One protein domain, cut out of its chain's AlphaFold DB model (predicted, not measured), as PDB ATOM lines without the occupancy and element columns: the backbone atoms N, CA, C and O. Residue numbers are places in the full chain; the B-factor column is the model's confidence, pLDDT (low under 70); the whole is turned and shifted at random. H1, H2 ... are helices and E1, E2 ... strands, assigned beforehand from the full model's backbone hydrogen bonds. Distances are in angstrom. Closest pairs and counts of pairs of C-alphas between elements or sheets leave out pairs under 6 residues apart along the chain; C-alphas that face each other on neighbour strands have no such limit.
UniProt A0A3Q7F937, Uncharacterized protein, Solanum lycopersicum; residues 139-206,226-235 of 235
ATOM      1  N   PRO A 139     187.135 154.593  84.863       79.06
ATOM      2  CA  PRO A 139     186.242 155.621  85.395       79.06
ATOM      3  C   PRO A 139     186.906 156.353  86.571       79.06
ATOM      4  O   PRO A 139     187.690 155.752  87.312       79.06
ATOM      5  N   THR A 140     186.645 157.652  86.718       83.75
ATOM      6  CA  THR A 140     187.172 158.420  87.859       83.75
ATOM      7  C   THR A 140     186.498 157.985  89.161       83.75
ATOM      8  O   THR A 140     185.387 157.460  89.142       83.75
ATOM      9  N   GLU A 141     187.142 158.219  90.309       82.06
ATOM     10  CA  GLU A 141     186.550 157.888  91.616       82.06
ATOM     11  C   GLU A 141     185.188 158.571  91.816       82.06
ATOM     12  O   GLU A 141     184.254 157.929  92.282       82.06
ATOM     13  N   ASP A 142     185.028 159.815  91.352       83.50
ATOM     14  CA  ASP A 142     183.749 160.536  91.396       83.50
ATOM     15  C   ASP A 142     182.672 159.911  90.489       83.50
ATOM     16  O   ASP A 142     181.493 159.857  90.850       83.50
ATOM     17  N   GLU A 143     183.056 159.421  89.301       81.12
ATOM     18  CA  GLU A 143     182.147 158.707  88.391       81.12
ATOM     19  C   GLU A 143     181.685 157.386  89.018       81.12
ATOM     20  O   GLU A 143     180.506 157.047  88.934       81.12
ATOM     21  N   VAL A 144     182.583 156.664  89.695       82.19
ATOM     22  CA  VAL A 144     182.249 155.423  90.412       82.19
ATOM     23  C   VAL A 144     181.387 155.714  91.644       82.19
ATOM     24  O   VAL A 144     180.388 155.034  91.861       82.19
ATOM     25  N   ALA A 145     181.716 156.743  92.428       81.38
ATOM     26  CA  ALA A 145     180.989 157.100  93.646       81.38
ATOM     27  C   ALA A 145     179.567 157.615  93.367       81.38
ATOM     28  O   ALA A 145     178.655 157.382  94.159       81.38
ATOM     29  N   SER A 146     179.362 158.304  92.240       83.00
ATOM     30  CA  SER A 146     178.042 158.806  91.829       83.00
ATOM     31  C   SER A 146     177.210 157.787  91.043       83.00
ATOM     32  O   SER A 146     175.996 157.962  90.897       83.00
ATOM     33  N   ALA A 147     177.831 156.717  90.539       84.44
ATOM     34  CA  ALA A 147     177.132 155.674  89.810       84.44
ATOM     35  C   ALA A 147     176.265 154.817  90.745       84.44
ATOM     36  O   ALA A 147     176.686 154.339  91.796       84.44
ATOM     37  N   THR A 148     175.032 154.567  90.309       84.44
ATOM     38  CA  THR A 148     174.096 153.650  90.958       84.44
ATOM     39  C   THR A 148     173.496 152.729  89.910       84.44
ATOM     40  O   THR A 148     173.254 153.143  88.771       84.44
ATOM     41  N   PHE A 149     173.234 151.479  90.279       85.00
ATOM     42  CA  PHE A 149     172.467 150.571  89.434       85.00
ATOM     43  C   PHE A 149     171.103 150.292  90.050       85.00
ATOM     44  O   PHE A 149     170.911 150.311  91.265       85.00
ATOM     45  N   LYS A 150     170.148 149.991  89.173       83.75
ATOM     46  CA  LYS A 150     168.818 149.512  89.540       83.75
ATOM     47  C   LYS A 150     168.550 148.238  88.756       83.75
ATOM     48  O   LYS A 150     168.584 148.248  87.525       83.75
ATOM     49  N   LYS A 151     168.276 147.146  89.458       80.12
ATOM     50  CA  LYS A 151     167.927 145.850  88.877       80.12
ATOM     51  C   LYS A 151     166.541 145.435  89.349       80.12
ATOM     52  O   LYS A 151     166.207 145.579  90.519       80.12
ATOM     53  N   TRP A 152     165.738 144.914  88.432       83.19
ATOM     54  CA  TRP A 152     164.398 144.418  88.726       83.19
ATOM     55  C   TRP A 152     164.375 142.904  88.564       83.19
ATOM     56  O   TRP A 152     164.787 142.378  87.533       83.19
ATOM     57  N   PHE A 153     163.871 142.216  89.578       81.88
ATOM     58  CA  PHE A 153     163.535 140.804  89.548       81.88
ATOM     59  C   PHE A 153     162.017 140.694  89.551       81.88
ATOM     60  O   PHE A 153     161.352 141.261  90.415       81.88
ATOM     61  N   VAL A 154     161.471 139.993  88.567       82.12
ATOM     62  CA  VAL A 154     160.031 139.784  88.429       82.12
ATOM     63  C   VAL A 154     159.795 138.283  88.390       82.12
ATOM     64  O   VAL A 154     160.212 137.613  87.447       82.12
ATOM     65  N   GLY A 155     159.173 137.752  89.437       80.50
ATOM     66  CA  GLY A 155     158.721 136.369  89.516       80.50
ATOM     67  C   GLY A 155     157.215 136.301  89.300       80.50
ATOM     68  O   GLY A 155     156.481 137.086  89.889       80.50
ATOM     69  N   GLN A 156     156.748 135.370  88.472       80.12
ATOM     70  CA  GLN A 156     155.320 135.085  88.304       80.12
ATOM     71  C   GLN A 156     155.057 133.626  88.662       80.12
ATOM     72  O   GLN A 156     155.863 132.755  88.331       80.12
ATOM     73  N   GLY A 157     153.951 133.360  89.348       79.00
ATOM     74  CA  GLY A 157     153.623 132.031  89.856       79.00
ATOM     75  C   GLY A 157     152.136 131.848  90.122       79.00
ATOM     76  O   GLY A 157     151.329 132.728  89.812       79.00
ATOM     77  N   PHE A 158     151.808 130.686  90.686       78.62
ATOM     78  CA  PHE A 158     150.470 130.357  91.163       78.62
ATOM     79  C   PHE A 158     150.385 130.552  92.677       78.62
ATOM     80  O   PHE A 158     151.298 130.137  93.392       78.62
ATOM     81  N   SER A 159     149.309 131.165  93.165       74.19
ATOM     82  CA  SER A 159     149.063 131.333  94.604       74.19
ATOM     83  C   SER A 159     148.739 130.009  95.305       74.19
ATOM     84  O   SER A 159     149.028 129.857  96.489       74.19
ATOM     85  N   ASP A 160     148.203 129.039  94.560       74.00
ATOM     86  CA  ASP A 160     147.895 127.692  95.031       74.00
ATOM     87  C   ASP A 160     148.524 126.635  94.102       74.00
ATOM     88  O   ASP A 160     148.405 126.691  92.874       74.00
ATOM     89  N   GLY A 161     149.198 125.652  94.706       65.38
ATOM     90  CA  GLY A 161     149.830 124.532  94.012       65.38
ATOM     91  C   GLY A 161     148.833 123.621  93.289       65.38
ATOM     92  O   GLY A 161     149.204 122.999  92.294       65.38
ATOM     93  N   SER A 162     147.564 123.592  93.715       66.75
ATOM     94  CA  SER A 162     146.493 122.841  93.039       66.75
ATOM     95  C   SER A 162     146.200 123.365  91.620       66.75
ATOM     96  O   SER A 162     145.757 122.619  90.744       66.75
ATOM     97  N   LEU A 163     146.517 124.641  91.363       62.72
ATOM     98  CA  LEU A 163     146.281 125.317  90.085       62.72
ATOM     99  C   LEU A 163     147.306 124.936  89.012       62.72
ATOM    100  O   LEU A 163     147.032 125.102  87.823       62.72
ATOM    101  N   VAL A 164     148.452 124.377  89.417       62.00
ATOM    102  CA  VAL A 164     149.512 123.904  88.510       62.00
ATOM    103  C   VAL A 164     149.000 122.768  87.616       62.00
ATOM    104  O   VAL A 164     149.364 122.688  86.445       62.00
ATOM    105  N   SER A 165     148.109 121.925  88.144       60.16
ATOM    106  CA  SER A 165     147.579 120.734  87.468       60.16
ATOM    107  C   SER A 165     146.467 121.042  86.458       60.16
ATOM    108  O   SER A 165     146.158 120.204  85.617       60.16
ATOM    109  N   GLN A 166     145.858 122.235  86.515       60.78
ATOM    110  CA  GLN A 166     144.715 122.603  85.663       60.78
ATOM    111  C   GLN A 166     145.107 123.225  84.313       60.78
ATOM    112  O   GLN A 166     144.228 123.654  83.567       60.78
ATOM    113  N   GLY A 167     146.403 123.266  83.980       53.69
ATOM    114  CA  GLY A 167     146.946 123.433  82.622       53.69
ATOM    115  C   GLY A 167     146.673 124.749  81.879       53.69
ATOM    116  O   GLY A 167     147.367 125.033  80.910       53.69
ATOM    117  N   ASN A 168     145.702 125.567  82.302       54.09
ATOM    118  CA  ASN A 168     145.188 126.665  81.479       54.09
ATOM    119  C   ASN A 168     144.748 127.916  82.267       54.09
ATOM    120  O   ASN A 168     143.970 128.731  81.772       54.09
ATOM    121  N   ARG A 169     145.217 128.093  83.509       60.50
ATOM    122  CA  ARG A 169     144.955 129.323  84.276       60.50
ATOM    123  C   ARG A 169     146.098 130.323  84.125       60.50
ATOM    124  O   ARG A 169     147.273 129.969  84.151       60.50
ATOM    125  N   LYS A 170     145.730 131.599  83.979       64.44
ATOM    126  CA  LYS A 170     146.651 132.741  83.980       64.44
ATOM    127  C   LYS A 170     147.362 132.811  85.337       64.44
ATOM    128  O   LYS A 170     146.691 132.703  86.358       64.44
ATOM    129  N   LEU A 171     148.683 133.008  85.325       73.88
ATOM    130  CA  LEU A 171     149.496 133.255  86.526       73.88
ATOM    131  C   LEU A 171     148.828 134.360  87.363       73.88
ATOM    132  O   LEU A 171     148.578 135.454  86.848       73.88
ATOM    133  N   ASP A 172     148.481 134.049  88.607       75.81
ATOM    134  CA  ASP A 172     147.684 134.900  89.501       75.81
ATOM    135  C   ASP A 172     148.549 135.650  90.524       75.81
ATOM    136  O   ASP A 172     148.094 136.622  91.131       75.81
ATOM    137  N   MET A 173     149.813 135.247  90.673       73.31
ATOM    138  CA  MET A 173     150.771 135.871  91.569       73.31
ATOM    139  C   MET A 173     151.950 136.469  90.801       73.31
ATOM    140  O   MET A 173     152.548 135.834  89.933       73.31
ATOM    141  N   GLU A 174     152.323 137.693  91.176       80.12
ATOM    142  CA  GLU A 174     153.532 138.374  90.720       80.12
ATOM    143  C   GLU A 174     154.285 138.938  91.932       80.12
ATOM    144  O   GLU A 174     153.699 139.582  92.808       80.12
ATOM    145  N   ILE A 175     155.587 138.676  91.987       79.69
ATOM    146  CA  ILE A 175     156.519 139.189  92.988       79.69
ATOM    147  C   ILE A 175     157.522 140.064  92.248       79.69
ATOM    148  O   ILE A 175     158.237 139.586  91.369       79.69
ATOM    149  N   ILE A 176     157.581 141.344  92.608       80.69
ATOM    150  CA  ILE A 176     158.526 142.296  92.026       80.69
ATOM    151  C   ILE A 176     159.512 142.704  93.114       80.69
ATOM    152  O   ILE A 176     159.137 143.284  94.133       80.69
ATOM    153  N   THR A 177     160.789 142.419  92.891       82.69
ATOM    154  CA  THR A 177     161.883 142.835  93.766       82.69
ATOM    155  C   THR A 177     162.780 143.799  93.015       82.69
ATOM    156  O   THR A 177     163.349 143.471  91.977       82.69
ATOM    157  N   ARG A 178     162.917 145.009  93.543       83.25
ATOM    158  CA  ARG A 178     163.866 146.005  93.064       83.25
ATOM    159  C   ARG A 178     165.117 145.942  93.921       83.25
ATOM    160  O   ARG A 178     165.015 145.983  95.139       83.25
ATOM    161  N   VAL A 179     166.274 145.870  93.286       82.00
ATOM    162  CA  VAL A 179     167.583 145.926  93.933       82.00
ATOM    163  C   VAL A 179     168.289 147.180  93.445       82.00
ATOM    164  O   VAL A 179     168.439 147.370  92.237       82.00
ATOM    165  N   ILE A 180     168.678 148.041  94.374       83.81
ATOM    166  CA  ILE A 180     169.446 149.258  94.115       83.81
ATOM    167  C   ILE A 180     170.773 149.132  94.853       83.81
ATOM    168  O   ILE A 180     170.813 148.610  95.963       83.81
ATOM    169  N   GLY A 181     171.852 149.612  94.257       83.12
ATOM    170  CA  GLY A 181     173.128 149.709  94.951       83.12
ATOM    171  C   GLY A 181     174.081 150.697  94.286       83.12
ATOM    172  O   GLY A 181     173.710 151.334  93.285       83.12
ATOM    173  N   PRO A 182     175.289 150.847  94.851       84.31
ATOM    174  CA  PRO A 182     176.366 151.650  94.276       84.31
ATOM    175  C   PRO A 182     176.863 151.003  92.981       84.31
ATOM    176  O   PRO A 182     176.360 149.957  92.595       84.31
ATOM    177  N   GLU A 183     177.842 151.584  92.297       88.75
ATOM    178  CA  GLU A 183     178.374 151.060  91.033       88.75
ATOM    179  C   GLU A 183     178.456 149.508  90.985       88.75
ATOM    180  O   GLU A 183     178.921 148.836  91.918       88.75
ATOM    181  N   ILE A 184     177.883 148.926  89.921       83.19
ATOM    182  CA  ILE A 184     177.547 147.495  89.840       83.19
ATOM    183  C   ILE A 184     178.788 146.594  89.788       83.19
ATOM    184  O   ILE A 184     178.763 145.477  90.310       83.19
ATOM    185  N   ALA A 185     179.871 147.054  89.165       80.31
ATOM    186  CA  ALA A 185     181.036 146.230  88.876       80.31
ATOM    187  C   ALA A 185     182.080 146.261  90.003       80.31
ATOM    188  O   ALA A 185     182.496 145.213  90.486       80.31
ATOM    189  N   TYR A 186     182.484 147.448  90.435       82.56
ATOM    190  CA  TYR A 186     183.585 147.696  91.358       82.56
ATOM    191  C   TYR A 186     183.161 147.680  92.818       82.56
ATOM    192  O   TYR A 186     183.913 147.172  93.640       82.56
ATOM    193  N   LEU A 187     181.986 148.216  93.159       84.75
ATOM    194  CA  LEU A 187     181.544 148.293  94.555       84.75
ATOM    195  C   LEU A 187     180.624 147.128  94.908       84.75
ATOM    196  O   LEU A 187     180.880 146.372  95.842       84.75
ATOM    197  N   THR A 188     179.578 146.921  94.115       84.00
ATOM    198  CA  THR A 188     178.543 145.934  94.444       84.00
ATOM    199  C   THR A 188     179.045 144.492  94.376       84.00
ATOM    200  O   THR A 188     178.710 143.683  95.239       84.00
ATOM    201  N   THR A 189     179.858 144.143  93.377       85.38
ATOM    202  CA  THR A 189     180.352 142.764  93.212       85.38
ATOM    203  C   THR A 189     181.196 142.282  94.401       85.38
ATOM    204  O   THR A 189     180.873 141.219  94.939       85.38
ATOM    205  N   PRO A 190     182.229 143.012  94.876       86.44
ATOM    206  CA  PRO A 190     182.967 142.582  96.062       86.44
ATOM    207  C   PRO A 190     182.102 142.565  97.328       86.44
ATOM    208  O   PRO A 190     182.261 141.642  98.124       86.44
ATOM    209  N   ILE A 191     181.145 143.490  97.492       86.12
ATOM    210  CA  ILE A 191     180.179 143.442  98.607       86.12
ATOM    211  C   ILE A 191     179.403 142.118  98.582       86.12
ATOM    212  O   ILE A 191     179.363 141.411  99.588       86.12
ATOM    213  N   ILE A 192     178.851 141.733  97.425       85.00
ATOM    214  CA  ILE A 192     178.109 140.473  97.267       85.00
ATOM    215  C   ILE A 192     179.006 139.265  97.558       85.00
ATOM    216  O   ILE A 192     178.561 138.323  98.216       85.00
ATOM    217  N   LEU A 193     180.260 139.267  97.095       86.50
ATOM    218  CA  LEU A 193     181.200 138.170  97.350       86.50
ATOM    219  C   LEU A 193     181.502 138.018  98.846       86.50
ATOM    220  O   LEU A 193     181.426 136.907  99.371       86.50
ATOM    221  N   VAL A 194     181.781 139.122  99.544       88.19
ATOM    222  CA  VAL A 194     182.045 139.111 100.992       88.19
ATOM    223  C   VAL A 194     180.801 138.680 101.766       88.19
ATOM    224  O   VAL A 194     180.893 137.817 102.635       88.19
ATOM    225  N   GLN A 195     179.623 139.206 101.422       84.38
ATOM    226  CA  GLN A 195     178.356 138.790 102.033       84.38
ATOM    227  C   GLN A 195     178.082 137.299 101.810       84.38
ATOM    228  O   GLN A 195     177.694 136.597 102.743       84.38
ATOM    229  N   SER A 196     178.348 136.788 100.607       81.75
ATOM    230  CA  SER A 196     178.206 135.362 100.295       81.75
ATOM    231  C   SER A 196     179.149 134.507 101.145       81.75
ATOM    232  O   SER A 196     178.726 133.496 101.708       81.75
ATOM    233  N   ALA A 197     180.404 134.937 101.303       83.31
ATOM    234  CA  ALA A 197     181.381 134.263 102.152       83.31
ATOM    235  C   ALA A 197     180.979 134.290 103.638       83.31
ATOM    236  O   ALA A 197     181.101 133.279 104.328       83.31
ATOM    237  N   LEU A 198     180.449 135.415 104.129       82.94
ATOM    238  CA  LEU A 198     179.963 135.546 105.503       82.94
ATOM    239  C   LEU A 198     178.753 134.651 105.771       82.94
ATOM    240  O   LEU A 198     178.733 133.965 106.790       82.94
ATOM    241  N   ILE A 199     177.775 134.605 104.860       79.31
ATOM    242  CA  ILE A 199     176.613 133.710 104.976       79.31
ATOM    243  C   ILE A 199     177.077 132.255 105.038       79.31
ATOM    244  O   ILE A 199     176.617 131.490 105.888       79.31
ATOM    245  N   PHE A 200     178.032 131.880 104.185       73.50
ATOM    246  CA  PHE A 200     178.608 130.541 104.196       73.50
ATOM    247  C   PHE A 200     179.319 130.233 105.528       73.50
ATOM    248  O   PHE A 200     179.082 129.189 106.132       73.50
ATOM    249  N   ALA A 201     180.126 131.166 106.041       73.88
ATOM    250  CA  ALA A 201     180.851 131.015 107.305       73.88
ATOM    251  C   ALA A 201     179.948 131.048 108.556       73.88
ATOM    252  O   ALA A 201     180.279 130.457 109.582       73.88
ATOM    253  N   GLN A 202     178.809 131.738 108.504       68.19
ATOM    254  CA  GLN A 202     177.826 131.764 109.592       68.19
ATOM    255  C   GLN A 202     176.932 130.521 109.572       68.19
ATOM    256  O   GLN A 202     176.633 129.961 110.629       68.19
ATOM    257  N   GLY A 203     176.556 130.037 108.383       58.84
ATOM    258  CA  GLY A 203     175.787 128.801 108.209       58.84
ATOM    259  C   GLY A 203     176.500 127.557 108.754       58.84
ATOM    260  O   GLY A 203     175.846 126.598 109.170       58.84
ATOM    261  N   THR A 204     177.833 127.580 108.839       51.25
ATOM    262  CA  THR A 204     178.617 126.520 109.489       51.25
ATOM    263  C   THR A 204     178.660 126.642 111.018       51.25
ATOM    264  O   THR A 204     178.830 125.614 111.674       51.25
ATOM    265  N   ARG A 205     178.431 127.834 111.600       44.16
ATOM    266  CA  ARG A 205     178.533 128.108 113.051       44.16
ATOM    267  C   ARG A 205     177.204 128.161 113.820       44.16
ATOM    268  O   ARG A 205     177.223 127.885 115.016       44.16
ATOM    269  N   GLN A 206     176.063 128.477 113.198       37.31
ATOM    270  CA  GLN A 206     174.798 128.651 113.933       37.31
ATOM    271  C   GLN A 206     173.860 127.436 113.811       37.31
ATOM    272  O   GLN A 206     173.229 127.189 112.782       37.31
ATOM    273  N   ARG A 226     151.000 139.254 100.047       38.50
ATOM    274  CA  ARG A 226     150.035 139.568  98.981       38.50
ATOM    275  C   ARG A 226     150.531 140.826  98.267       38.50
ATOM    276  O   ARG A 226     150.680 141.857  98.906       38.50
ATOM    277  N   GLN A 227     150.865 140.700  96.976       47.44
ATOM    278  CA  GLN A 227     151.375 141.778  96.103       47.44
ATOM    279  C   GLN A 227     152.487 142.633  96.738       47.44
ATOM    280  O   GLN A 227     152.356 143.838  96.934       47.44
ATOM    281  N   ALA A 228     153.615 142.005  97.068       51.06
ATOM    282  CA  ALA A 228     154.749 142.714  97.645       51.06
ATOM    283  C   ALA A 228     155.686 143.220  96.535       51.06
ATOM    284  O   ALA A 228     156.498 142.461  96.007       51.06
ATOM    285  N   SER A 229     155.591 144.508  96.199       53.69
ATOM    286  CA  SER A 229     156.715 145.226  95.588       53.69
ATOM    287  C   SER A 229     157.723 145.513  96.698       53.69
ATOM    288  O   SER A 229     157.392 146.218  97.651       53.69
ATOM    289  N   ARG A 230     158.927 144.939  96.614       60.03
ATOM    290  CA  ARG A 230     159.978 145.099  97.636       60.03
ATOM    291  C   ARG A 230     161.188 145.827  97.063       60.03
ATOM    292  O   ARG A 230     161.535 145.616  95.903       60.03
ATOM    293  N   GLU A 231     161.831 146.657  97.876       64.75
ATOM    294  CA  GLU A 231     162.999 147.457  97.492       64.75
ATOM    295  C   GLU A 231     164.189 147.127  98.392       64.75
ATOM    296  O   GLU A 231     164.207 147.508  99.554       64.75
ATOM    297  N   CYS A 232     165.179 146.415  97.866       66.69
ATOM    298  CA  CYS A 232     166.415 146.095  98.567       66.69
ATOM    299  C   CYS A 232     167.503 147.099  98.185       66.69
ATOM    300  O   CYS A 232     167.736 147.320  96.994       66.69
ATOM    301  N   ASN A 233     168.187 147.652  99.183       68.62
ATOM    302  CA  ASN A 233     169.362 148.483  98.969       68.62
ATOM    303  C   ASN A 233     170.613 147.717  99.401       68.62
ATOM    304  O   ASN A 233     170.670 147.209 100.519       68.62
ATOM    305  N   ILE A 234     171.599 147.639  98.512       64.50
ATOM    306  CA  ILE A 234     172.936 147.133  98.812       64.50
ATOM    307  C   ILE A 234     173.749 148.342  99.281       64.50
ATOM    308  O   ILE A 234     174.075 149.201  98.464       64.50
ATOM    309  N   PHE A 235     174.002 148.425 100.587       58.72
ATOM    310  CA  PHE A 235     174.907 149.390 101.215       58.72
ATOM    311  C   PHE A 235     176.032 148.636 101.917       58.72
ATOM    312  O   PHE A 235     175.739 147.552 102.479       58.72
TER     313      PHE A 235
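This is residues 139 to 206 and 226 to 235 of the 235 residues of an uncharacterized protein of Solanum lycopersicum (UniProt A0A3Q7F937). Picture a long, narrow ribbon with an arm sticking out near one end, roughly an L. The ribbon is the strands E1 and E2 side by side, with the shorter E3 along the other side of E2; the small helix H1 lies at one end, H2 sits in the loop at the far end, and the long helix H3 starts at the H1 end, its residues 193 to 203 running on into the free arm, residues 193 to 206. The printed part has 78 residues, with three named helices and three named strands in the order H1 E1 H2 E2 H3 E3; the sheet runs E1, E2, E3 and is mixed, and the class is mixed, helices and strands. The whole is extended, with a radius of gyration of the C-alphas of 18.2 A and spans of 55 by 36 by 19 A.

Find C-alpha 141 at (186.550, 157.888, 91.616), where H1 begins; it runs to residue 146. E1, residues 148 to 157, then covers 29.8 A to C-alpha 157 at (153.623, 132.031, 89.856). H2 holds residues 161 to 166. E2, residues 173 to 182, comes back over 30.2 A, and H3, residues 184 to 203, is 26.3 A long. After the cut look for E3, residues 229 to 233, which ends at C-alpha 233 at (169.362, 148.483, 98.969).

Start with E1 and E2, which are antiparallel at 165 degrees; N 151 and O 179 are 2.8 A apart, within hydrogen-bond range. E3 is parallel to E2 at 19 degrees, with N 232 and O 178 at 2.8 A, also within range. H1 is not on the sheet; its closest C-alpha to E2 is that of Ala 145, 7.2 A from that of Pro 182. H3 is on the sheet but only grazes it, with residues 184 to 189; its closest C-alpha to E1 is that of Ile 184, 6.0 A from that of Phe 149. H1 and H3 are close but not clearly touching, the closest C-alphas being those of Val 144 and Tyr 186, 7.9 A apart. H2 is not on the sheet, and it is apart from H1, H3 and E3. In H1 every O i to N i+4 pair is within hydrogen-bond range; H3 has 13 of 16, and H2 has 0 of 2, with 2 of 3 O i to N i+3 pairs.

The two C-alphas farthest apart, those of Thr 140 and Gln 166, are 55.6 A apart. Residues 207 to 225 are not printed, and C-alphas 206 and 226 stand 30.9 A apart across this cut. Of the links that are printed whole, none is long. The mean pLDDT of the printed part is 74.0; look for values under 70 at residues 161 to 170, 202 to 206 and 226 to 235.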